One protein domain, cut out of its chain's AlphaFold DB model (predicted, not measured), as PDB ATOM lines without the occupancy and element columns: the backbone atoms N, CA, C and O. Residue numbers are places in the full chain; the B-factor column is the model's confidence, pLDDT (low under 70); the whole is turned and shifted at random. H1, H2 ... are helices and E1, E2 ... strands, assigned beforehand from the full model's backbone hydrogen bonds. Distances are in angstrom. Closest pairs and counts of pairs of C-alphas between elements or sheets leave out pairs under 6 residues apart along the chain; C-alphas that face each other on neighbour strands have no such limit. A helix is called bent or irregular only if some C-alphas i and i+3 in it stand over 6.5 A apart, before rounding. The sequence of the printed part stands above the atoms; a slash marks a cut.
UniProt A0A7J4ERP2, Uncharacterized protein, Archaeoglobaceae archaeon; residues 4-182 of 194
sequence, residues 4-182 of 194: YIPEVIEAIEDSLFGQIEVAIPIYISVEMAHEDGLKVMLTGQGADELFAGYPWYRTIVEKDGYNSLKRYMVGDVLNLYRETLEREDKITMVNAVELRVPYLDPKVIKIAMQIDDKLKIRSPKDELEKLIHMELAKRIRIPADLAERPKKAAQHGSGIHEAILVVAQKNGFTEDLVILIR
ATOM      1  N   TYR A   4      76.409 127.775 289.957       94.25
ATOM      2  CA  TYR A   4      77.392 126.771 290.360       94.25
ATOM      3  C   TYR A   4      76.747 125.554 291.023       94.25
ATOM      4  O   TYR A   4      77.369 124.507 291.086       94.25
ATOM      5  N   ILE A   5      75.512 125.661 291.526       92.56
ATOM      6  CA  ILE A   5      74.834 124.538 292.189       92.56
ATOM      7  C   ILE A   5      74.653 123.347 291.227       92.56
ATOM      8  O   ILE A   5      75.135 122.266 291.560       92.56
ATOM      9  N   PRO A   6      74.005 123.496 290.051       94.44
ATOM     10  CA  PRO A   6      73.867 122.383 289.111       94.44
ATOM     11  C   PRO A   6      75.213 121.911 288.545       94.44
ATOM     12  O   PRO A   6      75.424 120.706 288.465       94.44
ATOM     13  N   GLU A   7      76.133 122.829 288.228       95.94
ATOM     14  CA  GLU A   7      77.475 122.497 287.716       95.94
ATOM     15  C   GLU A   7      78.262 121.632 288.712       95.94
ATOM     16  O   GLU A   7      78.892 120.648 288.334       95.94
ATOM     17  N   VAL A   8      78.189 121.965 290.003       96.56
ATOM     18  CA  VAL A   8      78.855 121.210 291.066       96.56
ATOM     19  C   VAL A   8      78.207 119.850 291.281       96.56
ATOM     20  O   VAL A   8      78.939 118.878 291.422       96.56
ATOM     21  N   ILE A   9      76.871 119.760 291.295       96.38
ATOM     22  CA  ILE A   9      76.160 118.476 291.429       96.38
ATOM     23  C   ILE A   9      76.565 117.526 290.302       96.38
ATOM     24  O   ILE A   9      76.838 116.355 290.556       96.38
ATOM     25  N   GLU A  10      76.624 118.034 289.070       96.62
ATOM     26  CA  GLU A  10      77.071 117.261 287.913       96.62
ATOM     27  C   GLU A  10      78.543 116.857 288.048       96.62
ATOM     28  O   GLU A  10      78.867 115.686 287.875       96.62
ATOM     29  N   ALA A  11      79.418 117.790 288.433       96.44
ATOM     30  CA  ALA A  11      80.846 117.523 288.565       96.44
ATOM     31  C   ALA A  11      81.162 116.474 289.640       96.44
ATOM     32  O   ALA A  11      82.010 115.616 289.414       96.44
ATOM     33  N   ILE A  12      80.517 116.530 290.810       95.94
ATOM     34  CA  ILE A  12      80.812 115.611 291.925       95.94
ATOM     35  C   ILE A  12      79.976 114.328 291.881       95.94
ATOM     36  O   ILE A  12      80.323 113.356 292.557       95.94
ATOM     37  N   GLU A  13      78.908 114.320 291.075       95.44
ATOM     38  CA  GLU A  13      77.923 113.239 290.952       95.44
ATOM     39  C   GLU A  13      77.199 112.932 292.280       95.44
ATOM     40  O   GLU A  13      76.808 111.798 292.557       95.44
ATOM     41  N   ASP A  14      77.013 113.958 293.112       91.00
ATOM     42  CA  ASP A  14      76.370 113.876 294.423       91.00
ATOM     43  C   ASP A  14      75.413 115.062 294.611       91.00
ATOM     44  O   ASP A  14      75.671 116.188 294.187       91.00
ATOM     45  N   SER A  15      74.283 114.794 295.261       88.69
ATOM     46  CA  SER A  15      73.232 115.769 295.564       88.69
ATOM     47  C   SER A  15      73.075 116.036 297.064       88.69
ATOM     48  O   SER A  15      72.214 116.821 297.474       88.69
ATOM     49  N   LEU A  16      73.895 115.400 297.907       88.44
ATOM     50  CA  LEU A  16      73.918 115.653 299.339       88.44
ATOM     51  C   LEU A  16      74.379 117.084 299.602       88.44
ATOM     52  O   LEU A  16      75.478 117.491 299.230       88.44
ATOM     53  N   PHE A  17      73.548 117.835 300.322       86.56
ATOM     54  CA  PHE A  17      73.783 119.248 300.600       86.56
ATOM     55  C   PHE A  17      75.172 119.518 301.192       86.56
ATOM     56  O   PHE A  17      75.905 120.344 300.663       86.56
ATOM     57  N   GLY A  18      75.582 118.763 302.218       86.69
ATOM     58  CA  GLY A  18      76.901 118.943 302.835       86.69
ATOM     59  C   GLY A  18      78.074 118.727 301.868       86.69
ATOM     60  O   GLY A  18      79.102 119.383 302.013       86.69
ATOM     61  N   GLN A  19      77.917 117.863 300.858       89.75
ATOM     62  CA  GLN A  19      78.929 117.663 299.817       89.75
ATOM     63  C   GLN A  19      78.962 118.848 298.848       89.75
ATOM     64  O   GLN A  19      80.039 119.362 298.548       89.75
ATOM     65  N   ILE A  20      77.790 119.334 298.430       92.12
ATOM     66  CA  ILE A  20      77.653 120.501 297.546       92.12
ATOM     67  C   ILE A  20      78.247 121.757 298.200       92.12
ATOM     68  O   ILE A  20      79.018 122.478 297.569       92.12
ATOM     69  N   GLU A  21      77.935 122.007 299.475       92.00
ATOM     70  CA  GLU A  21      78.408 123.189 300.208       92.00
ATOM     71  C   GLU A  21      79.932 123.287 300.272       92.00
ATOM     72  O   GLU A  21      80.499 124.375 300.151       92.00
ATOM     73  N   VAL A  22      80.598 122.150 300.471       92.75
ATOM     74  CA  VAL A  22      82.060 122.077 300.513       92.75
ATOM     75  C   VAL A  22      82.648 122.100 299.101       92.75
ATOM     76  O   VAL A  22      83.706 122.692 298.897       92.75
ATOM     77  N   ALA A  23      81.965 121.507 298.119       95.38
ATOM     78  CA  ALA A  23      82.417 121.451 296.733       95.38
ATOM     79  C   ALA A  23      82.446 122.819 296.048       95.38
ATOM     80  O   ALA A  23      83.422 123.125 295.374       95.38
ATOM     81  N   ILE A  24      81.419 123.654 296.223       95.81
ATOM     82  CA  ILE A  24      81.313 124.956 295.542       95.81
ATOM     83  C   ILE A  24      82.560 125.843 295.699       95.81
ATOM     84  O   ILE A  24      83.093 126.282 294.680       95.81
ATOM     85  N   PRO A  25      83.061 126.141 296.916       95.25
ATOM     86  CA  PRO A  25      84.228 127.009 297.047       95.25
ATOM     87  C   PRO A  25      85.481 126.383 296.423       95.25
ATOM     88  O   PRO A  25      86.330 127.109 295.906       95.25
ATOM     89  N   ILE A  26      85.594 125.052 296.436       95.44
ATOM     90  CA  ILE A  26      86.699 124.329 295.800       95.44
ATOM     91  C   ILE A  26      86.580 124.439 294.280       95.44
ATOM     92  O   ILE A  26      87.549 124.813 293.632       95.44
ATOM     93  N   TYR A  27      85.391 124.205 293.726       97.00
ATOM     94  CA  TYR A  27      85.107 124.320 292.297       97.00
ATOM     95  C   TYR A  27      85.472 125.697 291.761       97.00
ATOM     96  O   TYR A  27      86.253 125.792 290.823       97.00
ATOM     97  N   ILE A  28      85.000 126.758 292.418       96.25
ATOM     98  CA  ILE A  28      85.315 128.136 292.026       96.25
ATOM     99  C   ILE A  28      86.828 128.393 292.117       96.25
ATOM    100  O   ILE A  28      87.407 128.994 291.220       96.25
ATOM    101  N   SER A  29      87.497 127.909 293.171       96.00
ATOM    102  CA  SER A  29      88.952 128.092 293.325       96.00
ATOM    103  C   SER A  29      89.755 127.401 292.218       96.00
ATOM    104  O   SER A  29      90.788 127.909 291.790       96.00
ATOM    105  N   VAL A  30      89.292 126.234 291.770       97.44
ATOM    106  CA  VAL A  30      89.921 125.455 290.700       97.44
ATOM    107  C   VAL A  30      89.615 126.061 289.326       97.44
ATOM    108  O   VAL A  30      90.529 126.160 288.511       97.44
ATOM    109  N   GLU A  31      88.379 126.507 289.083       97.50
ATOM    110  CA  GLU A  31      87.984 127.257 287.879       97.50
ATOM    111  C   GLU A  31      88.898 128.480 287.707       97.50
ATOM    112  O   GLU A  31      89.546 128.630 286.673       97.50
ATOM    113  N   MET A  32      89.073 129.276 288.765       97.50
ATOM    114  CA  MET A  32      89.983 130.428 288.761       97.50
ATOM    115  C   MET A  32      91.438 130.030 288.474       97.50
ATOM    116  O   MET A  32      92.120 130.676 287.682       97.50
ATOM    117  N   ALA A  33      91.931 128.945 289.082       98.00
ATOM    118  CA  ALA A  33      93.288 128.466 288.822       98.00
ATOM    119  C   ALA A  33      93.480 128.040 287.356       98.00
ATOM    120  O   ALA A  33      94.537 128.294 286.771       98.00
ATOM    121  N   HIS A  34      92.467 127.411 286.753       97.94
ATOM    122  CA  HIS A  34      92.474 127.065 285.336       97.94
ATOM    123  C   HIS A  34      92.510 128.311 284.445       97.94
ATOM    124  O   HIS A  34      93.310 128.356 283.504       97.94
ATOM    125  N   GLU A  35      91.671 129.310 284.737       98.12
ATOM    126  CA  GLU A  35      91.624 130.591 284.019       98.12
ATOM    127  C   GLU A  35      92.973 131.326 284.071       98.12
ATOM    128  O   GLU A  35      93.420 131.873 283.061       98.12
ATOM    129  N   ASP A  36      93.683 131.230 285.199       98.25
ATOM    130  CA  ASP A  36      95.050 131.739 285.378       98.25
ATOM    131  C   ASP A  36      96.127 130.888 284.665       98.25
ATOM    132  O   ASP A  36      97.328 131.173 284.732       98.25
ATOM    133  N   GLY A  37      95.728 129.822 283.965       97.94
ATOM    134  CA  GLY A  37      96.615 128.935 283.214       97.94
ATOM    135  C   GLY A  37      97.395 127.938 284.076       97.94
ATOM    136  O   GLY A  37      98.287 127.253 283.560       97.94
ATOM    137  N   LEU A  38      97.072 127.817 285.367       98.31
ATOM    138  CA  LEU A  38      97.697 126.850 286.264       98.31
ATOM    139  C   LEU A  38      97.228 125.433 285.924       98.31
ATOM    140  O   LEU A  38      96.092 125.196 285.521       98.31
ATOM    141  N   LYS A  39      98.135 124.466 286.080       97.88
ATOM    142  CA  LYS A  39      97.869 123.045 285.795       97.88
ATOM    143  C   LYS A  39      97.940 122.153 287.020       97.88
ATOM    144  O   LYS A  39      97.549 120.999 286.937       97.88
ATOM    145  N   VAL A  40      98.449 122.673 288.134       98.12
ATOM    146  CA  VAL A  40      98.651 121.911 289.364       98.12
ATOM    147  C   VAL A  40      98.270 122.773 290.560       98.12
ATOM    148  O   VAL A  40      98.744 123.903 290.680       98.12
ATOM    149  N   MET A  41      97.473 122.213 291.467       97.56
ATOM    150  CA  MET A  41      97.160 122.793 292.775       97.56
ATOM    151  C   MET A  41      97.594 121.846 293.892       97.56
ATOM    152  O   MET A  41      97.523 120.628 293.760       97.56
ATOM    153  N   LEU A  42      98.052 122.408 295.011       97.50
ATOM    154  CA  LEU A  42      98.392 121.651 296.216       97.50
ATOM    155  C   LEU A  42      97.352 121.942 297.294       97.50
ATOM    156  O   LEU A  42      97.045 123.106 297.549       97.50
ATOM    157  N   THR A  43      96.859 120.906 297.967       95.31
ATOM    158  CA  THR A  43      95.888 121.056 299.060       95.31
ATOM    159  C   THR A  43      96.453 120.620 300.403       95.31
ATOM    160  O   THR A  43      97.452 119.906 300.505       95.31
ATOM    161  N   GLY A  44      95.777 121.049 301.467       94.56
ATOM    162  CA  GLY A  44      96.043 120.600 302.829       94.56
ATOM    163  C   GLY A  44      95.327 119.304 303.228       94.56
ATOM    164  O   GLY A  44      95.319 119.002 304.423       94.56
ATOM    165  N   GLN A  45      94.703 118.572 302.292       95.62
ATOM    166  CA  GLN A  45      93.942 117.353 302.607       95.62
ATOM    167  C   GLN A  45      94.813 116.314 303.314       95.62
ATOM    168  O   GLN A  45      95.982 116.146 302.973       95.62
ATOM    169  N   GLY A  46      94.248 115.623 304.305       96.12
ATOM    170  CA  GLY A  46      94.964 114.663 305.147       96.12
ATOM    171  C   GLY A  46      95.587 115.265 306.409       96.12
ATOM    172  O   GLY A  46      95.952 114.531 307.328       96.12
ATOM    173  N   ALA A  47      95.726 116.592 306.510       96.50
ATOM    174  CA  ALA A  47      96.324 117.203 307.698       96.50
ATOM    175  C   ALA A  47      95.464 117.015 308.961       96.50
ATOM    176  O   ALA A  47      95.997 116.925 310.066       96.50
ATOM    177  N   ASP A  48      94.137 116.990 308.829       95.81
ATOM    178  CA  ASP A  48      93.233 116.781 309.960       95.81
ATOM    179  C   ASP A  48      93.310 115.349 310.496       95.81
ATOM    180  O   ASP A  48      93.474 115.145 311.699       95.81
ATOM    181  N   GLU A  49      93.323 114.368 309.610       97.19
ATOM    182  CA  GLU A  49      93.359 112.947 309.935       97.19
ATOM    183  C   GLU A  49      94.724 112.526 310.486       97.19
ATOM    184  O   GLU A  49      94.811 111.669 311.361       97.19
ATOM    185  N   LEU A  50      95.812 113.144 310.014       97.62
ATOM    186  CA  LEU A  50      97.173 112.799 310.438       97.62
ATOM    187  C   LEU A  50      97.603 113.471 311.744       97.62
ATOM    188  O   LEU A  50      98.380 112.888 312.512       97.62
ATOM    189  N   PHE A  51      97.103 114.680 312.015       97.19
ATOM    190  CA  PHE A  51      97.537 115.501 313.150       97.19
ATOM    191  C   PHE A  51      96.446 115.756 314.190       97.19
ATOM    192  O   PHE A  51      96.658 116.565 315.084       97.19
ATOM    193  N   ALA A  52      95.327 115.037 314.129       95.69
ATOM    194  CA  ALA A  52      94.199 115.190 315.044       95.69
ATOM    195  C   ALA A  52      93.566 116.595 314.978       95.69
ATOM    196  O   ALA A  52      93.499 117.343 315.953       95.69
ATOM    197  N   GLY A  53      93.135 116.958 313.772       94.00
ATOM    198  CA  GLY A  53      92.553 118.253 313.436       94.00
ATOM    199  C   GLY A  53      91.057 118.397 313.665       94.00
ATOM    200  O   GLY A  53      90.526 119.493 313.529       94.00
ATOM    201  N   TYR A  54      90.372 117.308 313.996       92.62
ATOM    202  CA  TYR A  54      88.936 117.323 314.209       92.62
ATOM    203  C   TYR A  54      88.562 117.384 315.698       92.62
ATOM    204  O   TYR A  54      89.149 116.647 316.502       92.62
ATOM    205  N   PRO A  55      87.534 118.171 316.083       90.50
ATOM    206  CA  PRO A  55      87.115 118.307 317.477       90.50
ATOM    207  C   PRO A  55      86.791 116.972 318.161       90.50
ATOM    208  O   PRO A  55      87.087 116.796 319.342       90.50
ATOM    209  N   TRP A  56      86.219 116.010 317.427       92.19
ATOM    210  CA  TRP A  56      85.807 114.717 317.987       92.19
ATOM    211  C   TRP A  56      86.978 113.842 318.436       92.19
ATOM    212  O   TRP A  56      86.781 112.975 319.286       92.19
ATOM    213  N   TYR A  57      88.202 114.079 317.956       95.31
ATOM    214  CA  TYR A  57      89.371 113.365 318.470       95.31
ATOM    215  C   TYR A  57      89.622 113.653 319.949       95.31
ATOM    216  O   TYR A  57      89.980 112.740 320.690       95.31
ATOM    217  N   ARG A  58      89.362 114.884 320.412       93.69
ATOM    218  CA  ARG A  58      89.433 115.212 321.844       93.69
ATOM    219  C   ARG A  58      88.397 114.425 322.639       93.69
ATOM    220  O   ARG A  58      88.723 113.883 323.688       93.69
ATOM    221  N   THR A  59      87.185 114.288 322.102       94.06
ATOM    222  CA  THR A  59      86.117 113.483 322.712       94.06
ATOM    223  C   THR A  59      86.475 111.996 322.776       94.06
ATOM    224  O   THR A  59      86.175 111.346 323.773       94.06
ATOM    225  N   ILE A  60      87.145 111.457 321.751       94.75
ATOM    226  CA  ILE A  60      87.658 110.076 321.759       94.75
ATOM    227  C   ILE A  60      88.715 109.912 322.854       94.75
ATOM    228  O   ILE A  60      88.649 108.965 323.630       94.75
ATOM    229  N   VAL A  61      89.664 110.846 322.971       95.38
ATOM    230  CA  VAL A  61      90.679 110.796 324.038       95.38
ATOM    231  C   VAL A  61      90.033 110.894 325.424       95.38
ATOM    232  O   VAL A  61      90.451 110.183 326.334       95.38
ATOM    233  N   GLU A  62      89.015 111.741 325.589       95.12
ATOM    234  CA  GLU A  62      88.283 111.901 326.851       95.12
ATOM    235  C   GLU A  62      87.552 110.625 327.278       95.12
ATOM    236  O   GLU A  62      87.614 110.246 328.446       95.12
ATOM    237  N   LYS A  63      86.858 109.971 326.341       95.56
ATOM    238  CA  LYS A  63      85.986 108.823 326.629       95.56
ATOM    239  C   LYS A  63      86.725 107.489 326.601       95.56
ATOM    240  O   LYS A  63      86.536 106.665 327.492       95.56
ATOM    241  N   ASP A  64      87.577 107.304 325.600       95.12
ATOM    242  CA  ASP A  64      88.161 106.009 325.235       95.12
ATOM    243  C   ASP A  64      89.687 105.970 325.429       95.12
ATOM    244  O   ASP A  64      90.326 104.932 325.215       95.12
ATOM    245  N   GLY A  65      90.289 107.096 325.827       93.88
ATOM    246  CA  GLY A  65      91.720 107.236 326.076       93.88
ATOM    247  C   GLY A  65      92.582 107.337 324.813       93.88
ATOM    248  O   GLY A  65      92.169 107.045 323.691       93.88
ATOM    249  N   TYR A  66      93.851 107.714 325.006       93.25
ATOM    250  CA  TYR A  66      94.826 107.891 323.917       93.25
ATOM    251  C   TYR A  66      95.044 106.631 323.069       93.25
ATOM    252  O   TYR A  66      95.223 106.733 321.862       93.25
ATOM    253  N   ASN A  67      94.969 105.437 323.669       90.56
ATOM    254  CA  ASN A  67      95.170 104.174 322.947       90.56
ATOM    255  C   ASN A  67      94.140 103.956 321.824       90.56
ATOM    256  O   ASN A  67      94.416 103.235 320.865       90.56
ATOM    257  N   SER A  68      92.962 104.569 321.944       93.69
ATOM    258  CA  SER A  68      91.894 104.466 320.951       93.69
ATOM    259  C   SER A  68      92.089 105.454 319.801       93.69
ATOM    260  O   SER A  68      91.739 105.128 318.668       93.69
ATOM    261  N   LEU A  69      92.703 106.619 320.054       94.44
ATOM    262  CA  LEU A  69      92.823 107.716 319.088       94.44
ATOM    263  C   LEU A  69      93.422 107.254 317.757       94.44
ATOM    264  O   LEU A  69      92.836 107.476 316.698       94.44
ATOM    265  N   LYS A  70      94.547 106.540 317.813       94.19
ATOM    266  CA  LYS A  70      95.247 106.076 316.614       94.19
ATOM    267  C   LYS A  70      94.390 105.200 315.706       94.19
ATOM    268  O   LYS A  70      94.512 105.281 314.488       94.19
ATOM    269  N   ARG A  71      93.508 104.374 316.279       95.12
ATOM    270  CA  ARG A  71      92.590 103.529 315.503       95.12
ATOM    271  C   ARG A  71      91.610 104.383 314.702       95.12
ATOM    272  O   ARG A  71      91.421 104.112 313.520       95.12
ATOM    273  N   TYR A  72      91.028 105.404 315.328       96.25
ATOM    274  CA  TYR A  72      90.114 106.330 314.656       96.25
ATOM    275  C   TYR A  72      90.831 107.137 313.576       96.25
ATOM    276  O   TYR A  72      90.357 107.176 312.450       96.25
ATOM    277  N   MET A  73      92.020 107.671 313.867       96.31
ATOM    278  CA  MET A  73      92.820 108.404 312.877       96.31
ATOM    279  C   MET A  73      93.158 107.549 311.650       96.31
ATOM    280  O   MET A  73      93.053 108.017 310.521       96.31
ATOM    281  N   VAL A  74      93.539 106.279 311.842       95.88
ATOM    282  CA  VAL A  74      93.771 105.349 310.721       95.88
ATOM    283  C   VAL A  74      92.485 105.109 309.931       95.88
ATOM    284  O   VAL A  74      92.529 105.115 308.704       95.88
ATOM    285  N   GLY A  75      91.352 104.923 310.613       96.31
ATOM    286  CA  GLY A  75      90.047 104.797 309.965       96.31
ATOM    287  C   GLY A  75      89.701 106.019 309.113       96.31
ATOM    288  O   GLY A  75      89.316 105.863 307.960       96.31
ATOM    289  N   ASP A  76      89.917 107.223 309.638       96.44
ATOM    290  CA  ASP A  76      89.621 108.470 308.933       96.44
ATOM    291  C   ASP A  76      90.545 108.669 307.722       96.44
ATOM    292  O   ASP A  76      90.056 108.976 306.637       96.44
ATOM    293  N   VAL A  77      91.850 108.373 307.841       96.50
ATOM    294  CA  VAL A  77      92.769 108.367 306.683       96.50
ATOM    295  C   VAL A  77      92.296 107.391 305.605       96.50
ATOM    296  O   VAL A  77      92.340 107.714 304.420       96.50
ATOM    297  N   LEU A  78      91.836 106.199 305.996       95.69
ATOM    298  CA  LEU A  78      91.312 105.209 305.056       95.69
ATOM    299  C   LEU A  78      89.960 105.608 304.460       95.69
ATOM    300  O   LEU A  78      89.630 105.107 303.396       95.69
ATOM    301  N   ASN A  79      89.194 106.493 305.099       96.00
ATOM    302  CA  ASN A  79      87.909 106.982 304.595       96.00
ATOM    303  C   ASN A  79      88.035 108.233 303.715       96.00
ATOM    304  O   ASN A  79      87.084 108.568 303.006       96.00
ATOM    305  N   LEU A  80      89.205 108.887 303.689       95.19
ATOM    306  CA  LEU A  80      89.461 110.086 302.881       95.19
ATOM    307  C   LEU A  80      89.052 109.931 301.414       95.19
ATOM    308  O   LEU A  80      88.570 110.894 300.821       95.19
ATOM    309  N   TYR A  81      89.215 108.736 300.831       93.06
ATOM    310  CA  TYR A  81      88.851 108.512 299.432       93.06
ATOM    311  C   TYR A  81      87.373 108.805 299.153       93.06
ATOM    312  O   TYR A  81      87.082 109.372 298.111       93.06
ATOM    313  N   ARG A  82      86.469 108.494 300.093       90.00
ATOM    314  CA  ARG A  82      85.021 108.726 299.945       90.00
ATOM    315  C   ARG A  82      84.596 110.103 300.422       90.00
ATOM    316  O   ARG A  82      83.748 110.731 299.813       90.00
ATOM    317  N   GLU A  83      85.154 110.551 301.544       86.94
ATOM    318  CA  GLU A  83      84.660 111.754 302.225       86.94
ATOM    319  C   GLU A  83      85.144 113.054 301.564       86.94
ATOM    320  O   GLU A  83      84.494 114.099 301.677       86.94
ATOM    321  N   THR A  84      86.303 113.022 300.892       92.12
ATOM    322  CA  THR A  84      86.911 114.245 300.350       92.12
ATOM    323  C   THR A  84      87.638 114.055 299.021       92.12
ATOM    324  O   THR A  84      87.394 114.828 298.098       92.12
ATOM    325  N   LEU A  85      88.496 113.036 298.878       95.81
ATOM    326  CA  LEU A  85      89.415 112.962 297.735       95.81
ATOM    327  C   LEU A  85      88.680 112.712 296.421       95.81
ATOM    328  O   LEU A  85      89.008 113.362 295.442       95.81
ATOM    329  N   GLU A  86      87.674 111.834 296.402       95.81
ATOM    330  CA  GLU A  86      86.855 111.604 295.205       95.81
ATOM    331  C   GLU A  86      86.202 112.904 294.714       95.81
ATOM    332  O   GLU A  86      86.302 113.243 293.537       95.81
ATOM    333  N   ARG A  87      85.575 113.664 295.621       95.50
ATOM    334  CA  ARG A  87      84.908 114.933 295.300       95.50
ATOM    335  C   ARG A  87      85.889 115.947 294.715       95.50
ATOM    336  O   ARG A  87      85.593 116.577 293.705       95.50
ATOM    337  N   GLU A  88      87.035 116.136 295.364       96.19
ATOM    338  CA  GLU A  88      88.024 117.126 294.927       96.19
ATOM    339  C   GLU A  88      88.718 116.721 293.625       96.19
ATOM    340  O   GLU A  88      88.922 117.575 292.765       96.19
ATOM    341  N   ASP A  89      89.012 115.432 293.442       96.94
ATOM    342  CA  ASP A  89      89.585 114.898 292.204       96.94
ATOM    343  C   ASP A  89      88.652 115.169 291.016       96.94
ATOM    344  O   ASP A  89      89.063 115.817 290.051       96.94
ATOM    345  N   LYS A  90      87.362 114.824 291.145       97.19
ATOM    346  CA  LYS A  90      86.338 115.110 290.128       97.19
ATOM    347  C   LYS A  90      86.266 116.600 289.775       97.19
ATOM    348  O   LYS A  90      86.340 116.962 288.601       97.19
ATOM    349  N   ILE A  91      86.189 117.474 290.785       97.38
ATOM    350  CA  ILE A  91      86.157 118.934 290.592       97.38
ATOM    351  C   ILE A  91      87.382 119.416 289.808       97.38
ATOM    352  O   ILE A  91      87.263 120.228 288.886       97.38
ATOM    353  N   THR A  92      88.567 118.934 290.181       97.62
ATOM    354  CA  THR A  92      89.826 119.373 289.571       97.62
ATOM    355  C   THR A  92      89.974 118.880 288.140       97.62
ATOM    356  O   THR A  92      90.383 119.644 287.261       97.62
ATOM    357  N   MET A  93      89.514 117.660 287.869       96.50
ATOM    358  CA  MET A  93      89.605 117.061 286.547       96.50
ATOM    359  C   MET A  93      88.647 117.696 285.532       96.50
ATOM    360  O   MET A  93      89.043 117.905 284.385       96.50
ATOM    361  N   VAL A  94      87.439 118.099 285.950       96.81
ATOM    362  CA  VAL A  94      86.507 118.882 285.106       96.81
ATOM    363  C   VAL A  94      87.136 120.204 284.646       96.81
ATOM    364  O   VAL A  94      86.862 120.676 283.546       96.81
ATOM    365  N   ASN A  95      88.042 120.762 285.447       96.12
ATOM    366  CA  ASN A  95      88.749 122.005 285.159       96.12
ATOM    367  C   ASN A  95      90.171 121.784 284.608       96.12
ATOM    368  O   ASN A  95      90.953 122.726 284.511       96.12
ATOM    369  N   ALA A  96      90.547 120.555 284.238       97.38
ATOM    370  CA  ALA A  96      91.882 120.224 283.725       97.38
ATOM    371  C   ALA A  96      93.048 120.728 284.614       97.38
ATOM    372  O   ALA A  96      94.081 121.186 284.106       97.38
ATOM    373  N   VAL A  97      92.874 120.644 285.936       98.31
ATOM    374  CA  VAL A  97      93.888 120.939 286.958       98.31
ATOM    375  C   VAL A  97      94.203 119.649 287.715       98.31
ATOM    376  O   VAL A  97      93.302 118.949 288.154       98.31
ATOM    377  N   GLU A  98      95.481 119.327 287.892       98.00
ATOM    378  CA  GLU A  98      95.917 118.202 288.721       98.00
ATOM    379  C   GLU A  98      95.951 118.618 290.196       98.00
ATOM    380  O   GLU A  98      96.632 119.580 290.574       98.00
ATOM    381  N   LEU A  99      95.267 117.865 291.053       96.88
ATOM    382  CA  LEU A  99      95.334 118.053 292.494       96.88
ATOM    383  C   LEU A  99      96.445 117.210 293.117       96.88
ATOM    384  O   LEU A  99      96.527 116.001 292.914       96.88
ATOM    385  N   ARG A 100      97.277 117.830 293.955       97.69
ATOM    386  CA  ARG A 100      98.275 117.132 294.770       97.69
ATOM    387  C   ARG A 100      97.988 117.308 296.249       97.69
ATOM    388  O   ARG A 100      97.644 118.393 296.713       97.69
ATOM    389  N   VAL A 101      98.216 116.234 296.997       97.38
ATOM    390  CA  VAL A 101      97.900 116.114 298.427       97.38
ATOM    391  C   VAL A 101      99.166 115.791 299.234       97.38
ATOM    392  O   VAL A 101      99.359 114.650 299.650       97.38
ATOM    393  N   PRO A 102     100.080 116.759 299.465       97.94
ATOM    394  CA  PRO A 102     101.396 116.495 300.058       97.94
ATOM    395  C   PRO A 102     101.369 115.793 301.420       97.94
ATOM    396  O   PRO A 102     102.276 115.023 301.730       97.94
ATOM    397  N   TYR A 103     100.339 116.029 302.240       98.06
ATOM    398  CA  TYR A 103     100.201 115.347 303.529       98.06
ATOM    399  C   TYR A 103      99.970 113.841 303.385       98.06
ATOM    400  O   TYR A 103     100.337 113.089 304.285       98.06
ATOM    401  N   LEU A 104      99.417 113.397 302.255       97.44
ATOM    402  CA  LEU A 104      99.168 111.989 301.962       97.44
ATOM    403  C   LEU A 104     100.348 111.296 301.265       97.44
ATOM    404  O   LEU A 104     100.234 110.136 300.874       97.44
ATOM    405  N   ASP A 105     101.506 111.956 301.156       98.19
ATOM    406  CA  ASP A 105     102.740 111.263 300.793       98.19
ATOM    407  C   ASP A 105     103.031 110.145 301.820       98.19
ATOM    408  O   ASP A 105     103.009 110.401 303.032       98.19
ATOM    409  N   PRO A 106     103.351 108.907 301.392       97.31
ATOM    410  CA  PRO A 106     103.576 107.791 302.309       97.31
ATOM    411  C   PRO A 106     104.645 108.049 303.380       97.31
ATOM    412  O   PRO A 106     104.549 107.512 304.487       97.31
ATOM    413  N   LYS A 107     105.667 108.869 303.093       98.31
ATOM    414  CA  LYS A 107     106.693 109.245 304.077       98.31
ATOM    415  C   LYS A 107     106.123 110.209 305.113       98.31
ATOM    416  O   LYS A 107     106.426 110.051 306.295       98.31
ATOM    417  N   VAL A 108     105.284 111.159 304.697       97.81
ATOM    418  CA  VAL A 108     104.601 112.088 305.611       97.81
ATOM    419  C   VAL A 108     103.625 111.331 306.503       97.81
ATOM    420  O   VAL A 108     103.710 111.467 307.723       97.81
ATOM    421  N   ILE A 109     102.787 110.463 305.928       97.88
ATOM    422  CA  ILE A 109     101.864 109.603 306.684       97.88
ATOM    423  C   ILE A 109     102.636 108.780 307.716       97.88
ATOM    424  O   ILE A 109     102.276 108.765 308.893       97.88
ATOM    425  N   LYS A 110     103.722 108.118 307.298       97.38
ATOM    426  CA  LYS A 110     104.537 107.284 308.186       97.38
ATOM    427  C   LYS A 110     105.065 108.080 309.378       97.38
ATOM    428  O   LYS A 110     104.921 107.624 310.508       97.38
ATOM    429  N   ILE A 111     105.641 109.259 309.137       97.25
ATOM    430  CA  ILE A 111     106.165 110.116 310.207       97.25
ATOM    431  C   ILE A 111     105.022 110.590 311.108       97.25
ATOM    432  O   ILE A 111     105.092 110.411 312.322       97.25
ATOM    433  N   ALA A 112     103.949 111.138 310.535       97.19
ATOM    434  CA  ALA A 112     102.827 111.681 311.292       97.19
ATOM    435  C   ALA A 112     102.145 110.618 312.168       97.19
ATOM    436  O   ALA A 112     101.796 110.884 313.319       97.19
ATOM    437  N   MET A 113     102.014 109.387 311.670       94.94
ATOM    438  CA  MET A 113     101.466 108.265 312.431       94.94
ATOM    439  C   MET A 113     102.432 107.713 313.485       94.94
ATOM    440  O   MET A 113     101.994 106.959 314.345       94.94
ATOM    441  N   GLN A 114     103.723 108.046 313.468       95.69
ATOM    442  CA  GLN A 114     104.680 107.639 314.510       95.69
ATOM    443  C   GLN A 114     104.810 108.651 315.654       95.69
ATOM    444  O   GLN A 114     105.337 108.296 316.707       95.69
ATOM    445  N   ILE A 115     104.327 109.882 315.469       96.12
ATOM    446  CA  ILE A 115     104.300 110.909 316.517       96.12
ATOM    447  C   ILE A 115     103.431 110.434 317.689       96.12
ATOM    448  O   ILE A 115     102.357 109.876 317.471       96.12
ATOM    449  N   ASP A 116     103.890 110.685 318.919       95.69
ATOM    450  CA  ASP A 116     103.108 110.447 320.137       95.69
ATOM    451  C   ASP A 116     101.796 111.243 320.080       95.69
ATOM    452  O   ASP A 116     101.791 112.461 319.883       95.69
ATOM    453  N   ASP A 117     100.678 110.551 320.268       94.94
ATOM    454  CA  ASP A 117      99.335 111.120 320.234       94.94
ATOM    455  C   ASP A 117      99.157 112.265 321.251       94.94
ATOM    456  O   ASP A 117      98.432 113.224 320.975       94.94
ATOM    457  N   LYS A 118      99.907 112.250 322.364       94.94
ATOM    458  CA  LYS A 118      99.940 113.340 323.360       94.94
ATOM    459  C   LYS A 118     100.541 114.647 322.838       94.94
ATOM    460  O   LYS A 118     100.347 115.707 323.432       94.94
ATOM    461  N   LEU A 119     101.307 114.593 321.748       95.50
ATOM    462  CA  LEU A 119     101.823 115.787 321.073       95.50
ATOM    463  C   LEU A 119     100.796 116.369 320.098       95.50
ATOM    464  O   LEU A 119     100.849 117.559 319.795       95.50
ATOM    465  N   LYS A 120      99.857 115.550 319.613       95.31
ATOM    466  CA  LYS A 120      98.767 115.988 318.732       95.31
ATOM    467  C   LYS A 120      97.631 116.622 319.534       95.31
ATOM    468  O   LYS A 120      97.139 117.679 319.150       95.31
ATOM    469  N   ILE A 121      97.291 116.006 320.669       95.25
ATOM    470  CA  ILE A 121      96.317 116.470 321.667       95.25
ATOM    471  C   ILE A 121      96.994 116.368 323.035       95.25
ATOM    472  O   ILE A 121      97.331 115.263 323.442       95.25
ATOM    473  N   ARG A 122      97.212 117.478 323.754       92.81
ATOM    474  CA  ARG A 122      97.846 117.435 325.091       92.81
ATOM    475  C   ARG A 122      96.816 117.135 326.175       92.81
ATOM    476  O   ARG A 122      97.107 116.437 327.148       92.81
ATOM    477  N   SER A 123      95.612 117.663 326.000       91.88
ATOM    478  CA  SER A 123      94.470 117.506 326.883       91.88
ATOM    479  C   SER A 123      93.177 117.479 326.067       91.88
ATOM    480  O   SER A 123      93.031 118.256 325.124       91.88
ATOM    481  N   PRO A 124      92.170 116.679 326.460       88.50
ATOM    482  CA  PRO A 124      90.832 116.772 325.875       88.50
ATOM    483  C   PRO A 124      90.191 118.164 325.984       88.50
ATOM    484  O   PRO A 124      89.272 118.481 325.237       88.50
ATOM    485  N   LYS A 125      90.682 119.000 326.906       88.62
ATOM    486  CA  LYS A 125      90.207 120.370 327.128       88.62
ATOM    487  C   LYS A 125      90.919 121.417 326.268       88.62
ATOM    488  O   LYS A 125      90.565 122.585 326.361       88.62
ATOM    489  N   ASP A 126      91.922 121.031 325.479       84.25
ATOM    490  CA  ASP A 126      92.642 121.971 324.616       84.25
ATOM    491  C   ASP A 126      91.688 122.592 323.599       84.25
ATOM    492  O   ASP A 126      90.917 121.870 322.981       84.25
ATOM    493  N   GLU A 127      91.741 123.904 323.392       82.12
ATOM    494  CA  GLU A 127      90.888 124.592 322.409       82.12
ATOM    495  C   GLU A 127      91.436 124.489 320.982       82.12
ATOM    496  O   GLU A 127      90.671 124.521 320.020       82.12
ATOM    497  N   LEU A 128      92.759 124.339 320.853       83.12
ATOM    498  CA  LEU A 128      93.452 124.241 319.576       83.12
ATOM    499  C   LEU A 128      93.633 122.787 319.143       83.12
ATOM    500  O   LEU A 128      93.936 121.895 319.936       83.12
ATOM    501  N   GLU A 129      93.500 122.583 317.841       90.00
ATOM    502  CA  GLU A 129      93.686 121.304 317.168       90.00
ATOM    503  C   GLU A 129      95.090 121.230 316.542       90.00
ATOM    504  O   GLU A 129      95.772 122.245 316.384       90.00
ATOM    505  N   LYS A 130      95.541 120.029 316.161       93.31
ATOM    506  CA  LYS A 130      96.829 119.821 315.466       93.31
ATOM    507  C   LYS A 130      98.053 120.400 316.184       93.31
ATOM    508  O   LYS A 130      98.939 120.963 315.543       93.31
ATOM    509  N   LEU A 131      98.157 120.244 317.502       94.12
ATOM    510  CA  LEU A 131      99.130 120.993 318.314       94.12
ATOM    511  C   LEU A 131     100.583 120.865 317.834       94.12
ATOM    512  O   LEU A 131     101.266 121.876 317.687       94.12
ATOM    513  N   ILE A 132     101.055 119.649 317.545       95.31
ATOM    514  CA  ILE A 132     102.415 119.428 317.025       95.31
ATOM    515  C   ILE A 132     102.632 120.025 315.629       95.31
ATOM    516  O   ILE A 132     103.733 120.464 315.298       95.31
ATOM    517  N   HIS A 133     101.586 120.058 314.805       95.44
ATOM    518  CA  HIS A 133     101.637 120.639 313.465       95.44
ATOM    519  C   HIS A 133     101.675 122.169 313.536       95.44
ATOM    520  O   HIS A 133     102.487 122.791 312.854       95.44
ATOM    521  N   MET A 134     100.895 122.774 314.436       93.50
ATOM    522  CA  MET A 134     100.942 124.214 314.711       93.50
ATOM    523  C   MET A 134     102.286 124.627 315.327       93.50
ATOM    524  O   MET A 134     102.853 125.655 314.961       93.50
ATOM    525  N   GLU A 135     102.853 123.801 316.206       93.81
ATOM    526  CA  GLU A 135     104.207 123.998 316.735       93.81
ATOM    527  C   GLU A 135     105.260 123.976 315.613       93.81
ATOM    528  O   GLU A 135     106.151 124.826 315.576       93.81
ATOM    529  N   LEU A 136     105.139 123.057 314.648       94.81
ATOM    530  CA  LEU A 136     105.991 123.056 313.458       94.81
ATOM    531  C   LEU A 136     105.802 124.330 312.623       94.81
ATOM    532  O   LEU A 136     106.799 124.932 312.225       94.81
ATOM    533  N   ALA A 137     104.559 124.771 312.401       94.81
ATOM    534  CA  ALA A 137     104.252 125.998 311.662       94.81
ATOM    535  C   ALA A 137     104.943 127.226 312.285       94.81
ATOM    536  O   ALA A 137     105.586 128.009 311.582       94.81
ATOM    537  N   LYS A 138     104.908 127.345 313.618       94.19
ATOM    538  CA  LYS A 138     105.623 128.398 314.358       94.19
ATOM    539  C   LYS A 138     107.136 128.314 314.162       94.19
ATOM    540  O   LYS A 138     107.786 129.326 313.904       94.19
ATOM    541  N   ARG A 139     107.711 127.110 314.234       95.62
ATOM    542  CA  ARG A 139     109.161 126.892 314.057       95.62
ATOM    543  C   ARG A 139     109.656 127.267 312.666       95.62
ATOM    544  O   ARG A 139     110.755 127.803 312.545       95.62
ATOM    545  N   ILE A 140     108.846 127.030 311.634       96.44
ATOM    546  CA  ILE A 140     109.159 127.439 310.256       96.44
ATOM    547  C   ILE A 140     108.758 128.895 309.958       96.44
ATOM    548  O   ILE A 140     108.839 129.321 308.810       96.44
ATOM    549  N   ARG A 141     108.396 129.670 310.992       95.38
ATOM    550  CA  ARG A 141     108.093 131.109 310.937       95.38
ATOM    551  C   ARG A 141     106.827 131.465 310.149       95.38
ATOM    552  O   ARG A 141     106.761 132.543 309.561       95.38
ATOM    553  N   ILE A 142     105.807 130.602 310.169       95.50
ATOM    554  CA  ILE A 142     104.448 131.024 309.796       95.50
ATOM    555  C   ILE A 142     103.964 132.066 310.824       95.50
ATOM    556  O   ILE A 142     104.169 131.850 312.023       95.50
ATOM    557  N   PRO A 143     103.341 133.181 310.390       95.19
ATOM    558  CA  PRO A 143     102.775 134.182 311.292       95.19
ATOM    559  C   PRO A 143     101.868 133.569 312.369       95.19
ATOM    560  O   PRO A 143     101.079 132.662 312.094       95.19
ATOM    561  N   ALA A 144     102.000 134.044 313.611       89.25
ATOM    562  CA  ALA A 144     101.315 133.457 314.766       89.25
ATOM    563  C   ALA A 144      99.785 133.545 314.648       89.25
ATOM    564  O   ALA A 144      99.088 132.603 315.008       89.25
ATOM    565  N   ASP A 145      99.276 134.625 314.060       91.19
ATOM    566  CA  ASP A 145      97.857 134.830 313.762       91.19
ATOM    567  C   ASP A 145      97.288 133.795 312.779       91.19
ATOM    568  O   ASP A 145      96.089 133.530 312.806       91.19
ATOM    569  N   LEU A 146      98.133 133.168 311.952       89.94
ATOM    570  CA  LEU A 146      97.750 132.053 311.082       89.94
ATOM    571  C   LEU A 146      97.946 130.696 311.766       89.94
ATOM    572  O   LEU A 146      97.096 129.817 311.628       89.94
ATOM    573  N   ALA A 147      99.050 130.524 312.497       88.62
ATOM    574  CA  ALA A 147      99.414 129.266 313.153       88.62
ATOM    575  C   ALA A 147      98.614 128.972 314.435       88.62
ATOM    576  O   ALA A 147      98.601 127.839 314.902       88.62
ATOM    577  N   GLU A 148      97.977 129.971 315.039       87.38
ATOM    578  CA  GLU A 148      97.134 129.813 316.234       87.38
ATOM    579  C   GLU A 148      95.653 130.043 315.929       87.38
ATOM    580  O   GLU A 148      94.814 130.039 316.830       87.38
ATOM    581  N   ARG A 149      95.314 130.241 314.651       89.12
ATOM    582  CA  ARG A 149      93.941 130.501 314.238       89.12
ATOM    583  C   ARG A 149      93.073 129.263 314.476       89.12
ATOM    584  O   ARG A 149      93.392 128.200 313.937       89.12
ATOM    585  N   PRO A 150      91.936 129.391 315.181       86.75
ATOM    586  CA  PRO A 150      90.971 128.306 315.285       86.75
ATOM    587  C   PRO A 150      90.497 127.841 313.904       86.75
ATOM    588  O   PRO A 150      90.323 128.647 312.979       86.75
ATOM    589  N   LYS A 151      90.262 126.534 313.757       85.81
ATOM    590  CA  LYS A 151      89.748 125.955 312.514       85.81
ATOM    591  C   LYS A 151      88.346 126.496 312.231       85.81
ATOM    592  O   LYS A 151      87.464 126.479 313.087       85.81
ATOM    593  N   LYS A 152      88.121 126.911 310.986       86.12
ATOM    594  CA  LYS A 152      86.790 127.190 310.440       86.12
ATOM    595  C   LYS A 152      86.579 126.271 309.242       86.12
ATOM    596  O   LYS A 152      87.451 126.193 308.378       86.12
ATOM    597  N   ALA A 153      85.467 125.538 309.220       84.06
ATOM    598  CA  ALA A 153      85.148 124.638 308.112       84.06
ATOM    599  C   ALA A 153      84.983 125.424 306.799       84.06
ATOM    600  O   ALA A 153      84.572 126.585 306.830       84.06
ATOM    601  N   ALA A 154      85.324 124.804 305.666       84.00
ATOM    602  CA  ALA A 154      85.469 125.487 304.379       84.00
ATOM    603  C   ALA A 154      84.199 126.242 303.961       84.00
ATOM    604  O   ALA A 154      84.292 127.412 303.607       84.00
ATOM    605  N   GLN A 155      83.025 125.620 304.102       83.81
ATOM    606  CA  GLN A 155      81.728 126.192 303.733       83.81
ATOM    607  C   GLN A 155      81.340 127.430 304.557       83.81
ATOM    608  O   GLN A 155      80.763 128.376 304.026       83.81
ATOM    609  N   HIS A 156      81.715 127.467 305.840       87.56
ATOM    610  CA  HIS A 156      81.501 128.637 306.699       87.56
ATOM    611  C   HIS A 156      82.619 129.672 306.533       87.56
ATOM    612  O   HIS A 156      82.424 130.871 306.736       87.56
ATOM    613  N   GLY A 157      83.836 129.221 306.233       88.38
ATOM    614  CA  GLY A 157      84.990 130.078 305.978       88.38
ATOM    615  C   GLY A 157      84.836 130.898 304.702       88.38
ATOM    616  O   GLY A 157      85.215 132.064 304.700       88.38
ATOM    617  N   SER A 158      84.244 130.303 303.666       90.81
ATOM    618  CA  SER A 158      83.977 130.936 302.372       90.81
ATOM    619  C   SER A 158      82.689 131.768 302.337       90.81
ATOM    620  O   SER A 158      82.530 132.578 301.429       90.81
ATOM    621  N   GLY A 159      81.773 131.580 303.296       92.31
ATOM    622  CA  GLY A 159      80.447 132.215 303.300       92.31
ATOM    623  C   GLY A 159      79.438 131.561 302.347       92.31
ATOM    624  O   GLY A 159      78.403 132.150 302.033       92.31
ATOM    625  N   ILE A 160      79.746 130.360 301.843       92.62
ATOM    626  CA  ILE A 160      78.888 129.637 300.897       92.62
ATOM    627  C   ILE A 160      77.622 129.115 301.571       92.62
ATOM    628  O   ILE A 160      76.565 129.147 300.944       92.62
ATOM    629  N   HIS A 161      77.708 128.702 302.837       90.88
ATOM    630  CA  HIS A 161      76.542 128.249 303.595       90.88
ATOM    631  C   HIS A 161      75.441 129.318 303.608       90.88
ATOM    632  O   HIS A 161      74.310 129.095 303.173       90.88
ATOM    633  N   GLU A 162      75.805 130.535 304.007       91.12
ATOM    634  CA  GLU A 162      74.902 131.676 304.069       91.12
ATOM    635  C   GLU A 162      74.401 132.071 302.671       91.12
ATOM    636  O   GLU A 162      73.218 132.368 302.493       91.12
ATOM    637  N   ALA A 163      75.269 132.021 301.656       91.44
ATOM    638  CA  ALA A 163      74.886 132.323 300.281       91.44
ATOM    639  C   ALA A 163      73.829 131.347 299.735       91.44
ATOM    640  O   ALA A 163      72.893 131.775 299.055       91.44
ATOM    641  N   ILE A 164      73.939 130.051 300.044       89.19
ATOM    642  CA  ILE A 164      72.957 129.049 299.614       89.19
ATOM    643  C   ILE A 164      71.626 129.242 300.344       89.19
ATOM    644  O   ILE A 164      70.579 129.153 299.705       89.19
ATOM    645  N   LEU A 165      71.637 129.578 301.640       87.38
ATOM    646  CA  LEU A 165      70.406 129.881 302.381       87.38
ATOM    647  C   LEU A 165      69.647 131.073 301.781       87.38
ATOM    648  O   LEU A 165      68.428 131.010 301.624       87.38
ATOM    649  N   VAL A 166      70.356 132.129 301.369       89.62
ATOM    650  CA  VAL A 166      69.748 133.281 300.676       89.62
ATOM    651  C   VAL A 166      69.108 132.856 299.349       89.62
ATOM    652  O   VAL A 166      67.988 133.266 299.038       89.62
ATOM    653  N   VAL A 167      69.788 132.004 298.575       88.94
ATOM    654  CA  VAL A 167      69.246 131.449 297.323       88.94
ATOM    655  C   VAL A 167      67.998 130.602 297.588       88.94
ATOM    656  O   VAL A 167      67.008 130.740 296.867       88.94
ATOM    657  N   ALA A 168      68.014 129.758 298.620       87.12
ATOM    658  CA  ALA A 168      66.882 128.920 298.999       87.12
ATOM    659  C   ALA A 168      65.651 129.775 299.348       87.12
ATOM    660  O   ALA A 168      64.584 129.590 298.756       87.12
ATOM    661  N   GLN A 169      65.821 130.783 300.210       86.12
ATOM    662  CA  GLN A 169      64.754 131.711 300.602       86.12
ATOM    663  C   GLN A 169      64.172 132.465 299.402       86.12
ATOM    664  O   GLN A 169      62.951 132.538 299.246       86.12
ATOM    665  N   LYS A 170      65.033 132.978 298.513       88.25
ATOM    666  CA  LYS A 170      64.619 133.669 297.280       88.25
ATOM    667  C   LYS A 170      63.769 132.778 296.365       88.25
ATOM    668  O   LYS A 170      62.893 133.287 295.672       88.25
ATOM    669  N   ASN A 171      64.004 131.467 296.381       86.19
ATOM    670  CA  ASN A 171      63.255 130.479 295.599       86.19
ATOM    671  C   ASN A 171      62.078 129.849 296.372       86.19
ATOM    672  O   ASN A 171      61.513 128.853 295.926       86.19
ATOM    673  N   GLY A 172      61.688 130.420 297.518       83.81
ATOM    674  CA  GLY A 172      60.528 129.973 298.294       83.81
ATOM    675  C   GLY A 172      60.777 128.746 299.177       83.81
ATOM    676  O   GLY A 172      59.829 128.226 299.763       83.81
ATOM    677  N   PHE A 173      62.028 128.296 299.314       80.31
ATOM    678  CA  PHE A 173      62.404 127.260 300.273       80.31
ATOM    679  C   PHE A 173      62.608 127.890 301.650       80.31
ATOM    680  O   PHE A 173      63.677 128.409 301.970       80.31
ATOM    681  N   THR A 174      61.552 127.870 302.461       74.69
ATOM    682  CA  THR A 174      61.587 128.288 303.867       74.69
ATOM    683  C   THR A 174      61.929 127.110 304.778       74.69
ATOM    684  O   THR A 174      61.743 125.952 304.400       74.69
ATOM    685  N   GLU A 175      62.392 127.386 306.000       70.19
ATOM    686  CA  GLU A 175      62.610 126.344 307.017       70.19
ATOM    687  C   GLU A 175      61.346 125.500 307.240       70.19
ATOM    688  O   GLU A 175      61.421 124.271 307.262       70.19
ATOM    689  N   ASP A 176      60.177 126.143 307.287       70.88
ATOM    690  CA  ASP A 176      58.880 125.470 307.408       70.88
ATOM    691  C   ASP A 176      58.614 124.505 306.249       70.88
ATOM    692  O   ASP A 176      58.148 123.385 306.467       70.88
ATOM    693  N   LEU A 177      58.940 124.904 305.012       69.88
ATOM    694  CA  LEU A 177      58.782 124.047 303.839       69.88
ATOM    695  C   LEU A 177      59.737 122.850 303.899       69.88
ATOM    696  O   LEU A 177      59.317 121.729 303.618       69.88
ATOM    697  N   VAL A 178      60.995 123.062 304.300       66.06
ATOM    698  CA  VAL A 178      62.007 121.998 304.443       66.06
ATOM    699  C   VAL A 178      61.596 120.983 305.518       66.06
ATOM    700  O   VAL A 178      61.722 119.773 305.311       66.06
ATOM    701  N   ILE A 179      61.041 121.460 306.637       66.75
ATOM    702  CA  ILE A 179      60.471 120.618 307.696       66.75
ATOM    703  C   ILE A 179      59.254 119.837 307.171       66.75
ATOM    704  O   ILE A 179      59.129 118.636 307.431       66.75
ATOM    705  N   LEU A 180      58.374 120.493 306.406       64.25
ATOM    706  CA  LEU A 180      57.138 119.915 305.873       64.25
ATOM    707  C   LEU A 180      57.398 118.773 304.881       64.25
ATOM    708  O   LEU A 180      56.747 117.730 304.961       64.25
ATOM    709  N   ILE A 181      58.361 118.940 303.970       67.56
ATOM    710  CA  ILE A 181      58.656 117.951 302.917       67.56
ATOM    711  C   ILE A 181      59.425 116.720 303.424       67.56
ATOM    712  O   ILE A 181      59.707 115.822 302.634       67.56
ATOM    713  N   ARG A 182      59.756 116.650 304.726       53.91
ATOM    714  CA  ARG A 182      60.552 115.566 305.340       53.91
ATOM    715  C   ARG A 182      61.794 115.209 304.518       53.91
ATOM    716  O   ARG A 182      62.160 114.035 304.423       53.91
TER     717      ARG A 182
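What this domain is: This is residues 4 to 182 of the 194 residues of an uncharacterized protein of Archaeoglobaceae archaeon (UniProt A0A7J4ERP2). Two groups of helices are joined by one long bent helix, H5: one of its arms, H5b, packs beside H2 and H1, the other, H5a, beside H3, H4 and H7, with H6, H8 and H9 further out. A small pair of strands, E1 and E2, lies next to H2 and H5b, and after H9 the chain crosses back to H10 and H11 on H2; residues 166 to 172 and 176 to 182, in a tail with H12, stick out. The printed part has 179 residues, mostly helix, in the order H1 H2 E1 H3 H4 H5 E2 H6 H7 H8 H9 H10 H11 H12; the two strands are parallel. It is compact, with a radius of gyration of the C-alphas of 18.4 A and spans of 50 by 44 by 31 A.

Where its parts are: H1, residues 4 to 12, begins at C-alpha 4 (77.392, 126.771, 290.360). H2, residues 17 to 35, is 26.9 A long, with a kink of 29 degrees near residue 25. E1 is residues 40 to 42, H3 47 to 51 and H4 55 to 64. H5, residues 66 to 94, was assigned as one helix by its hydrogen bonds but is bent, C-alphas 83 and 86 being 7.4 A apart; its arms are H5a, 66 to 83, 24.3 A, and H5b, 86 to 94. H5a is irregular, C-alphas 78 and 81 being 7.0 A apart. E2 is residues 98 to 100, H6 106 to 114, H7 117 to 120, H8 131 to 139, H9 144 to 147, H10 154 to 157 and H11 160 to 170, 15.3 A. H12, residues 175 to 180, ends at C-alpha 180 (57.138, 119.915, 305.873).

How they stand to each other: H5 is the hub, touching five other helices. H5b touches H2 at Ile 91 and Tyr 27, C-alphas 5.7 A apart, the same way at a shallow tilt of 33 degrees, only just short of steep. H1 touches H2, about perpendicular at 86 degrees, at Val 8 and Ile 24, 6.3 A between C-alphas. E1 and E2 are parallel at 24 degrees, with N 41 and O 98 2.9 A apart, within hydrogen-bond range; E1, H3 H4 H5, E2 form a strand-helix-strand unit, parallel neighbour strands with helices between them in the chain. H4 and H5a form a helical hairpin, C-alphas 61 and 69 being closest at 6.2 A. H3 touches H5a, H6 and, only just, H8, with 3 pairs of C-alphas within 8 A. H8 touches H7 and H9. H10 and H11 touch H2 with its residues 21 to 25 alone; H12 touches no helix. Every O i to N i+4 pair is within hydrogen-bond range in H1, H3, H5b, H6, H8, H11 and H12, against 12 of 15 in H2, 5 of 6 in H4 and 10 of 14 in H5a; H7, H9 and H10 are too short for such a pair.

The domain as a whole: The two C-alphas farthest apart, those of Arg 139 and Leu 180, are 53.1 A apart. The printed part has no cut and no long link. The mean pLDDT of the printed part is 92.3; residues 177 to 182 are under 70.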